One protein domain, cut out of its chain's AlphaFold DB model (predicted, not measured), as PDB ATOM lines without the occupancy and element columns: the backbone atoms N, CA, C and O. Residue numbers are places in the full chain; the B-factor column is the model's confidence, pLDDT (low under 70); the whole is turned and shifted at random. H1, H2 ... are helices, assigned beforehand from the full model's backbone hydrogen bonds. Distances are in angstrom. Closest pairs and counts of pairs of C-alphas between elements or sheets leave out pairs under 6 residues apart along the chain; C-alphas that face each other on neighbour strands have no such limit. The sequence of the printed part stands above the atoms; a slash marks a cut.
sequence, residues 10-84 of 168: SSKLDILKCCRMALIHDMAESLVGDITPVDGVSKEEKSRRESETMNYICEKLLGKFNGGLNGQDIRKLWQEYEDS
ATOM      1  N   SER A  10     181.513 118.048 183.420       92.56
ATOM      2  CA  SER A  10     181.277 118.200 184.863       92.56
ATOM      3  C   SER A  10     181.955 117.130 185.718       92.56
ATOM      4  O   SER A  10     182.196 117.364 186.896       92.56
ATOM      5  N   SER A  11     182.346 115.992 185.137       93.75
ATOM      6  CA  SER A  11     183.188 114.992 185.813       93.75
ATOM      7  C   SER A  11     184.631 115.452 186.072       93.75
ATOM      8  O   SER A  11     185.334 114.813 186.852       93.75
ATOM      9  N   LYS A  12     185.076 116.537 185.426       94.62
ATOM     10  CA  LYS A  12     186.441 117.083 185.508       94.62
ATOM     11  C   LYS A  12     186.509 118.448 186.198       94.62
ATOM     12  O   LYS A  12     187.611 118.954 186.377       94.62
ATOM     13  N   LEU A  13     185.366 119.042 186.541       96.12
ATOM     14  CA  LEU A  13     185.264 120.396 187.087       96.12
ATOM     15  C   LEU A  13     184.584 120.397 188.453       96.12
ATOM     16  O   LEU A  13     183.612 119.672 188.673       96.12
ATOM     17  N   ASP A  14     185.000 121.309 189.328       97.44
ATOM     18  CA  ASP A  14     184.159 121.712 190.455       97.44
ATOM     19  C   ASP A  14     183.059 122.677 189.974       97.44
ATOM     20  O   ASP A  14     183.235 123.895 189.907       97.44
ATOM     21  N   ILE A  15     181.881 122.131 189.656       97.12
ATOM     22  CA  ILE A  15     180.736 122.927 189.186       97.12
ATOM     23  C   ILE A  15     180.280 123.959 190.221       97.12
ATOM     24  O   ILE A  15     179.858 125.052 189.842       97.12
ATOM     25  N   LEU A  16     180.381 123.665 191.522       97.44
ATOM     26  CA  LEU A  16     180.012 124.638 192.549       97.44
ATOM     27  C   LEU A  16     180.971 125.832 192.514       97.44
ATOM     28  O   LEU A  16     180.525 126.978 192.613       97.44
ATOM     29  N   LYS A  17     182.269 125.582 192.328       98.12
ATOM     30  CA  LYS A  17     183.261 126.638 192.120       98.12
ATOM     31  C   LYS A  17     182.978 127.439 190.848       98.12
ATOM     32  O   LYS A  17     182.945 128.664 190.935       98.12
ATOM     33  N   CYS A  18     182.675 126.786 189.721       98.31
ATOM     34  CA  CYS A  18     182.283 127.467 188.478       98.31
ATOM     35  C   CYS A  18     181.063 128.377 188.682       98.31
ATOM     36  O   CYS A  18     181.060 129.520 188.238       98.31
ATOM     37  N   CYS A  19     180.031 127.905 189.392       98.31
ATOM     38  CA  CYS A  19     178.856 128.717 189.717       98.31
ATOM     39  C   CYS A  19     179.217 129.938 190.567       98.31
ATOM     40  O   CYS A  19     178.735 131.033 190.298       98.31
ATOM     41  N   ARG A  20     180.069 129.772 191.584       98.38
ATOM     42  CA  ARG A  20     180.523 130.892 192.423       98.38
ATOM     43  C   ARG A  20     181.351 131.891 191.619       98.38
ATOM     44  O   ARG A  20     181.181 133.086 191.810       98.38
ATOM     45  N   MET A  21     182.203 131.410 190.716       98.62
ATOM     46  CA  MET A  21     183.039 132.252 189.863       98.62
ATOM     47  C   MET A  21     182.180 133.060 188.890       98.62
ATOM     48  O   MET A  21     182.326 134.275 188.832       98.62
ATOM     49  N   ALA A  22     181.204 132.423 188.236       98.25
ATOM     50  CA  ALA A  22     180.256 133.105 187.357       98.25
ATOM     51  C   ALA A  22     179.459 134.208 188.082       98.25
ATOM     52  O   ALA A  22     179.203 135.254 187.504       98.25
ATOM     53  N   LEU A  23     179.116 134.027 189.363       98.06
ATOM     54  CA  LEU A  23     178.448 135.068 190.160       98.06
ATOM     55  C   LEU A  23     179.342 136.275 190.492       98.06
ATOM     56  O   LEU A  23     178.829 137.306 190.920       98.06
ATOM     57  N   ILE A  24     180.663 136.122 190.396       97.62
ATOM     58  CA  ILE A  24     181.640 137.092 190.902       97.62
ATOM     59  C   ILE A  24     182.427 137.767 189.775       97.62
ATOM     60  O   ILE A  24     182.918 138.869 189.998       97.62
ATOM     61  N   HIS A  25     182.565 137.138 188.607       97.75
ATOM     62  CA  HIS A  25     183.492 137.596 187.572       97.75
ATOM     63  C   HIS A  25     183.284 139.068 187.162       97.75
ATOM     64  O   HIS A  25     184.224 139.853 187.272       97.75
ATOM     65  N   ASP A  26     182.035 139.474 186.918       97.56
ATOM     66  CA  ASP A  26     181.673 140.864 186.585       97.56
ATOM     67  C   ASP A  26     181.290 141.720 187.805       97.56
ATOM     68  O   ASP A  26     180.731 142.810 187.693       97.56
ATOM     69  N   MET A  27     181.586 141.275 189.031       97.19
ATOM     70  CA  MET A  27     181.225 142.029 190.241       97.19
ATOM     71  C   MET A  27     181.842 143.439 190.263       97.19
ATOM     72  O   MET A  27     181.266 144.361 190.852       97.19
ATOM     73  N   ALA A  28     182.989 143.629 189.605       97.25
ATOM     74  CA  ALA A  28     183.648 144.924 189.484       97.25
ATOM     75  C   ALA A  28     182.831 145.952 188.675       97.25
ATOM     76  O   ALA A  28     182.904 147.157 188.941       97.25
ATOM     77  N   GLU A  29     181.990 145.496 187.749       96.88
ATOM     78  CA  GLU A  29     181.163 146.353 186.893       96.88
ATOM     79  C   GLU A  29     180.088 147.103 187.681       96.88
ATOM     80  O   GLU A  29     179.611 148.152 187.251       96.88
ATOM     81  N   SER A  30     179.778 146.651 188.903       95.75
ATOM     82  CA  SER A  30     178.875 147.358 189.818       95.75
ATOM     83  C   SER A  30     179.317 148.793 190.143       95.75
ATOM     84  O   SER A  30     178.476 149.621 190.495       95.75
ATOM     85  N   LEU A  31     180.619 149.094 190.031       94.94
ATOM     86  CA  LEU A  31     181.171 150.441 190.216       94.94
ATOM     87  C   LEU A  31     181.919 150.959 188.985       94.94
ATOM     88  O   LEU A  31     181.915 152.167 188.751       94.94
ATOM     89  N   VAL A  32     182.561 150.081 188.210       94.44
ATOM     90  CA  VAL A  32     183.287 150.476 186.990       94.44
ATOM     91  C   VAL A  32     182.328 150.768 185.827       94.44
ATOM     92  O   VAL A  32     182.648 151.601 184.978       94.44
ATOM     93  N   GLY A  33     181.145 150.147 185.833       93.75
ATOM     94  CA  GLY A  33     180.293 149.992 184.656       93.75
ATOM     95  C   GLY A  33     180.778 148.851 183.757       93.75
ATOM     96  O   GLY A  33     181.930 148.430 183.860       93.75
ATOM     97  N   ASP A  34     179.895 148.377 182.881       94.31
ATOM     98  CA  ASP A  34     180.221 147.420 181.817       94.31
ATOM     99  C   ASP A  34     181.033 148.145 180.727       94.31
ATOM    100  O   ASP A  34     180.508 148.991 179.997       94.31
ATOM    101  N   ILE A  35     182.347 147.891 180.695       91.88
ATOM    102  CA  ILE A  35     183.269 148.466 179.708       91.88
ATOM    103  C   ILE A  35     183.363 147.518 178.518       91.88
ATOM    104  O   ILE A  35     184.010 146.467 178.570       91.88
ATOM    105  N   THR A  36     182.834 147.973 177.393       90.62
ATOM    106  CA  THR A  36     182.789 147.231 176.139       90.62
ATOM    107  C   THR A  36     183.951 147.615 175.208       90.62
ATOM    108  O   THR A  36     184.597 148.657 175.374       90.62
ATOM    109  N   PRO A  37     184.233 146.828 174.149       85.69
ATOM    110  CA  PRO A  37     185.290 147.155 173.189       85.69
ATOM    111  C   PRO A  37     185.127 148.504 172.468       85.69
ATOM    112  O   PRO A  37     186.114 149.033 171.952       85.69
ATOM    113  N   VAL A  38     183.911 149.063 172.402       89.31
ATOM    114  CA  VAL A  38     183.650 150.342 171.715       89.31
ATOM    115  C   VAL A  38     183.958 151.567 172.578       89.31
ATOM    116  O   VAL A  38     184.091 152.663 172.036       89.31
ATOM    117  N   ASP A  39     184.155 151.391 173.887       91.69
ATOM    118  CA  ASP A  39     184.423 152.487 174.828       91.69
ATOM    119  C   ASP A  39     185.858 153.034 174.739       91.69
ATOM    120  O   ASP A  39     186.192 154.047 175.356       91.69
ATOM    121  N   GLY A  40     186.736 152.382 173.967       92.56
ATOM    122  CA  GLY A  40     188.103 152.854 173.716       92.56
ATOM    123  C   GLY A  40     189.030 152.810 174.938       92.56
ATOM    124  O   GLY A  40     190.103 153.414 174.919       92.56
ATOM    125  N   VAL A  41     188.639 152.100 175.999       94.12
ATOM    126  CA  VAL A  41     189.467 151.871 177.189       94.12
ATOM    127  C   VAL A  41     190.471 150.755 176.895       94.12
ATOM    128  O   VAL A  41     190.109 149.698 176.377       94.12
ATOM    129  N   SER A  42     191.752 150.977 177.209       95.44
ATOM    130  CA  SER A  42     192.775 149.940 177.024       95.44
ATOM    131  C   SER A  42     192.552 148.778 177.995       95.44
ATOM    132  O   SER A  42     191.985 148.955 179.075       95.44
ATOM    133  N   LYS A  43     193.035 147.582 177.642       91.75
ATOM    134  CA  LYS A  43     192.904 146.399 178.507       91.75
ATOM    135  C   LYS A  43     193.563 146.610 179.869       91.75
ATOM    136  O   LYS A  43     193.019 146.194 180.884       91.75
ATOM    137  N   GLU A  44     194.709 147.281 179.886       95.06
ATOM    138  CA  GLU A  44     195.465 147.582 181.100       95.06
ATOM    139  C   GLU A  44     194.683 148.531 182.011       95.06
ATOM    140  O   GLU A  44     194.634 148.325 183.222       95.06
ATOM    141  N   GLU A  45     194.035 149.548 181.440       96.25
ATOM    142  CA  GLU A  45     193.227 150.492 182.210       96.25
ATOM    143  C   GLU A  45     191.917 149.862 182.703       96.25
ATOM    144  O   GLU A  45     191.536 150.106 183.849       96.25
ATOM    145  N   LYS A  46     191.260 149.019 181.890       94.88
ATOM    146  CA  LYS A  46     190.098 148.220 182.319       94.88
ATOM    147  C   LYS A  46     190.477 147.343 183.517       94.88
ATOM    148  O   LYS A  46     189.901 147.499 184.590       94.88
ATOM    149  N   SER A  47     191.535 146.542 183.375       94.88
ATOM    150  CA  SER A  47     192.030 145.655 184.432       94.88
ATOM    151  C   SER A  47     192.416 146.419 185.706       94.88
ATOM    152  O   SER A  47     192.062 146.007 186.812       94.88
ATOM    153  N   ARG A  48     193.078 147.583 185.583       97.56
ATOM    154  CA  ARG A  48     193.411 148.434 186.738       97.56
ATOM    155  C   ARG A  48     192.153 148.883 187.488       97.56
ATOM    156  O   ARG A  48     192.110 148.755 188.711       97.56
ATOM    157  N   ARG A  49     191.143 149.400 186.777       97.38
ATOM    158  CA  ARG A  49     189.878 149.865 187.378       97.38
ATOM    159  C   ARG A  49     189.125 148.733 188.061       97.38
ATOM    160  O   ARG A  49     188.652 148.903 189.182       97.38
ATOM    161  N   GLU A  50     189.036 147.584 187.405       97.69
ATOM    162  CA  GLU A  50     188.335 146.417 187.941       97.69
ATOM    163  C   GLU A  50     189.039 145.869 189.181       97.69
ATOM    164  O   GLU A  50     188.397 145.641 190.207       97.69
ATOM    165  N   SER A  51     190.371 145.781 189.148       97.31
ATOM    166  CA  SER A  51     191.175 145.368 190.300       97.31
ATOM    167  C   SER A  51     191.027 146.329 191.487       97.31
ATOM    168  O   SER A  51     190.848 145.888 192.624       97.31
ATOM    169  N   GLU A  52     191.050 147.646 191.250       97.94
ATOM    170  CA  GLU A  52     190.829 148.654 192.298       97.94
ATOM    171  C   GLU A  52     189.436 148.539 192.925       97.94
ATOM    172  O   GLU A  52     189.311 148.560 194.155       97.94
ATOM    173  N   THR A  53     188.401 148.349 192.105       97.69
ATOM    174  CA  THR A  53     187.038 148.106 192.584       97.69
ATOM    175  C   THR A  53     186.954 146.830 193.414       97.69
ATOM    176  O   THR A  53     186.392 146.845 194.512       97.69
ATOM    177  N   MET A  54     187.556 145.732 192.954       97.94
ATOM    178  CA  MET A  54     187.542 144.480 193.705       97.94
ATOM    179  C   MET A  54     188.305 144.589 195.022       97.94
ATOM    180  O   MET A  54     187.838 144.058 196.029       97.94
ATOM    181  N   ASN A  55     189.415 145.329 195.070       97.44
ATOM    182  CA  ASN A  55     190.116 145.614 196.324       97.44
ATOM    183  C   ASN A  55     189.228 146.428 197.277       97.44
ATOM    184  O   ASN A  55     189.140 146.111 198.464       97.44
ATOM    185  N   TYR A  56     188.506 147.435 196.778       97.69
ATOM    186  CA  TYR A  56     187.541 148.178 197.589       97.69
ATOM    187  C   TYR A  56     186.437 147.268 198.156       97.69
ATOM    188  O   TYR A  56     186.196 147.274 199.368       97.69
ATOM    189  N   ILE A  57     185.800 146.447 197.317       97.06
ATOM    190  CA  ILE A  57     184.732 145.530 197.742       97.06
ATOM    191  C   ILE A  57     185.267 144.525 198.774       97.06
ATOM    192  O   ILE A  57     184.703 144.378 199.862       97.06
ATOM    193  N   CYS A  58     186.385 143.869 198.474       97.38
ATOM    194  CA  CYS A  58     186.903 142.771 199.284       97.38
ATOM    195  C   CYS A  58     187.545 143.252 200.593       97.38
ATOM    196  O   CYS A  58     187.356 142.622 201.634       97.38
ATOM    197  N   GLU A  59     188.264 144.377 200.580       95.81
ATOM    198  CA  GLU A  59     189.007 144.858 201.751       95.81
ATOM    199  C   GLU A  59     188.259 145.918 202.565       95.81
ATOM    200  O   GLU A  59     188.444 145.997 203.780       95.81
ATOM    201  N   LYS A  60     187.441 146.770 201.933       94.69
ATOM    202  CA  LYS A  60     186.749 147.865 202.640       94.69
ATOM    203  C   LYS A  60     185.332 147.478 203.020       94.69
ATOM    204  O   LYS A  60     184.993 147.581 204.199       94.69
ATOM    205  N   LEU A  61     184.527 147.026 202.057       94.25
ATOM    206  CA  LEU A  61     183.136 146.645 202.328       94.25
ATOM    207  C   LEU A  61     183.069 145.344 203.133       94.25
ATOM    208  O   LEU A  61     182.410 145.290 204.171       94.25
ATOM    209  N   LEU A  62     183.796 144.317 202.693       94.94
ATOM    210  CA  LEU A  62     183.765 142.990 203.312       94.94
ATOM    211  C   LEU A  62     184.865 142.760 204.353       94.94
ATOM    212  O   LEU A  62     184.755 141.829 205.147       94.94
ATOM    213  N   GLY A  63     185.886 143.620 204.429       93.25
ATOM    214  CA  GLY A  63     187.056 143.381 205.284       93.25
ATOM    215  C   GLY A  63     186.773 143.337 206.791       93.25
ATOM    216  O   GLY A  63     187.556 142.770 207.546       93.25
ATOM    217  N   LYS A  64     185.647 143.902 207.249       93.94
ATOM    218  CA  LYS A  64     185.207 143.815 208.657       93.94
ATOM    219  C   LYS A  64     184.172 142.716 208.906       93.94
ATOM    220  O   LYS A  64     183.895 142.398 210.061       93.94
ATOM    221  N   PHE A  65     183.587 142.148 207.855       93.50
ATOM    222  CA  PHE A  65     182.595 141.084 207.965       93.50
ATOM    223  C   PHE A  65     183.293 139.728 208.078       93.50
ATOM    224  O   PHE A  65     184.176 139.424 207.283       93.50
ATOM    225  N   ASN A  66     182.906 138.913 209.065       94.31
ATOM    226  CA  ASN A  66     183.485 137.584 209.299       94.31
ATOM    227  C   ASN A  66     185.034 137.576 209.290       94.31
ATOM    228  O   ASN A  66     185.672 136.717 208.683       94.31
ATOM    229  N   GLY A  67     185.649 138.604 209.887       93.25
ATOM    230  CA  GLY A  67     187.109 138.766 209.912       93.25
ATOM    231  C   GLY A  67     187.770 138.986 208.542       93.25
ATOM    232  O   GLY A  67     188.976 138.807 208.430       93.25
ATOM    233  N   GLY A  68     187.005 139.335 207.503       95.12
ATOM    234  CA  GLY A  68     187.493 139.559 206.140       95.12
ATOM    235  C   GLY A  68     187.653 138.289 205.298       95.12
ATOM    236  O   GLY A  68     187.991 138.390 204.121       95.12
ATOM    237  N   LEU A  69     187.371 137.104 205.853       95.50
ATOM    238  CA  LEU A  69     187.558 135.818 205.165       95.50
ATOM    239  C   LEU A  69     186.743 135.729 203.869       95.50
ATOM    240  O   LEU A  69     187.263 135.344 202.829       95.50
ATOM    241  N   ASN A  70     185.488 136.182 203.901       94.88
ATOM    242  CA  ASN A  70     184.629 136.198 202.717       94.88
ATOM    243  C   ASN A  70     185.187 137.102 201.607       94.88
ATOM    244  O   ASN A  70     185.111 136.745 200.435       94.88
ATOM    245  N   GLY A  71     185.748 138.260 201.971       97.06
ATOM    246  CA  GLY A  71     186.390 139.158 201.011       97.06
ATOM    247  C   GLY A  71     187.620 138.515 200.369       97.06
ATOM    248  O   GLY A  71     187.804 138.625 199.161       97.06
ATOM    249  N   GLN A  72     188.423 137.784 201.147       97.06
ATOM    250  CA  GLN A  72     189.585 137.048 200.633       97.06
ATOM    251  C   GLN A  72     189.178 135.938 199.654       97.06
ATOM    252  O   GLN A  72     189.770 135.834 198.580       97.06
ATOM    253  N   ASP A  73     188.147 135.155 199.985       96.31
ATOM    254  CA  ASP A  73     187.633 134.095 199.108       96.31
ATOM    255  C   ASP A  73     187.107 134.660 197.780       96.31
ATOM    256  O   ASP A  73     187.431 134.135 196.713       96.31
ATOM    257  N   ILE A  74     186.340 135.757 197.831       97.75
ATOM    258  CA  ILE A  74     185.828 136.446 196.635       97.75
ATOM    259  C   ILE A  74     186.985 136.988 195.795       97.75
ATOM    260  O   ILE A  74     187.034 136.735 194.593       97.75
ATOM    261  N   ARG A  75     187.950 137.681 196.419       98.00
ATOM    262  CA  ARG A  75     189.110 138.251 195.720       98.00
ATOM    263  C   ARG A  75     189.933 137.183 195.013       98.00
ATOM    264  O   ARG A  75     190.404 137.429 193.903       98.00
ATOM    265  N   LYS A  76     190.115 136.024 195.655       98.00
ATOM    266  CA  LYS A  76     190.840 134.882 195.094       98.00
ATOM    267  C   LYS A  76     190.094 134.280 193.906       98.00
ATOM    268  O   LYS A  76     190.720 133.999 192.894       98.00
ATOM    269  N   LEU A  77     188.779 134.097 194.024       98.19
ATOM    270  CA  LEU A  77     187.980 133.519 192.948       98.19
ATOM    271  C   LEU A  77     187.893 134.446 191.730       98.19
ATOM    272  O   LEU A  77     187.986 133.969 190.605       98.19
ATOM    273  N   TRP A  78     187.768 135.755 191.963       98.44
ATOM    274  CA  TRP A  78     187.838 136.763 190.906       98.44
ATOM    275  C   TRP A  78     189.212 136.773 190.227       98.44
ATOM    276  O   TRP A  78     189.280 136.738 189.006       98.44
ATOM    277  N   GLN A  79     190.311 136.731 190.996       98.19
ATOM    278  CA  GLN A  79     191.657 136.669 190.409       98.19
ATOM    279  C   GLN A  79     191.847 135.426 189.540       98.19
ATOM    280  O   GLN A  79     192.422 135.517 188.470       98.19
ATOM    281  N   GLU A  80     191.345 134.275 189.989       98.44
ATOM    282  CA  GLU A  80     191.441 133.039 189.214       98.44
ATOM    283  C   GLU A  80     190.702 133.139 187.870       98.44
ATOM    284  O   GLU A  80     191.180 132.606 186.870       98.44
ATOM    285  N   TYR A  81     189.560 133.836 187.830       98.50
ATOM    286  CA  TYR A  81     188.873 134.130 186.574       98.50
ATOM    287  C   TYR A  81     189.724 135.018 185.658       98.50
ATOM    288  O   TYR A  81     189.896 134.684 184.486       98.50
ATOM    289  N   GLU A  82     190.284 136.105 186.196       97.38
ATOM    290  CA  GLU A  82     191.125 137.053 185.448       97.38
ATOM    291  C   GLU A  82     192.400 136.412 184.892       97.38
ATOM    292  O   GLU A  82     192.778 136.675 183.750       97.38
ATOM    293  N   ASP A  83     193.049 135.551 185.678       96.88
ATOM    294  CA  ASP A  83     194.280 134.865 185.279       96.88
ATOM    295  C   ASP A  83     194.016 133.876 184.127       96.88
ATOM    296  O   ASP A  83     194.867 133.692 183.259       96.88
ATOM    297  N   SER A  84     192.812 133.287 184.067       96.69
ATOM    298  CA  SER A  84     192.376 132.403 182.973       96.69
ATOM    299  C   SER A  84     193.295 131.179 182.773       96.69
ATOM    300  O   SER A  84     193.612 130.769 181.656       96.69
TER     301      SER A  84
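What this domain is: This is residues 10 to 84 of the 168 residues of the protein "HD domain-containing protein" of Lentithecium fluviatile CBS 122367 (UniProt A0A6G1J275). Two long helices, H3 and H4, make a hairpin; short H2 and H1 follow end to end across one side, H2 crossing H3, H1 reaching past H4. Residues 11 to 16 and 37 to 42 stick out. The 75 printed residues, all helix in class, run H1 H2 H3 H4: flat, 37 by 36 by 17 A, only just compact, close to loose, radius of gyration of the C-alphas 13.5 A.

Where its parts are: Find C-alpha 43 at (192.904, 146.399, 178.507); H3 runs to residue 61, 25.7 A. H4, residues 65 to 83, 26.3 A, ends at (194.280, 134.865, 185.279). H2 is residues 25 to 32, 12.9 A; H1, 15 to 22, 10.4 A.

How they stand to each other: H3 and H4 touch at a shallow tilt of 15 degrees, opposite ways; closest C-alphas Cys 58 and Gly 71, 4.0 A. H2 touches H3 about perpendicular, 89 degrees, at Ala 28 and Glu 50, C-alphas 5.2 A apart. H1 touches H4 at Met 21 and Leu 77, C-alphas 6.0 A apart. O i to N i+4 pairs are within hydrogen-bond range throughout H1 and H3, 12 of 15 in H4, 1 of 4 in H2, whose i+3 pairs give 3 of 5.

The domain as a whole: The printed part has no cut, no long link and no residue under pLDDT 70.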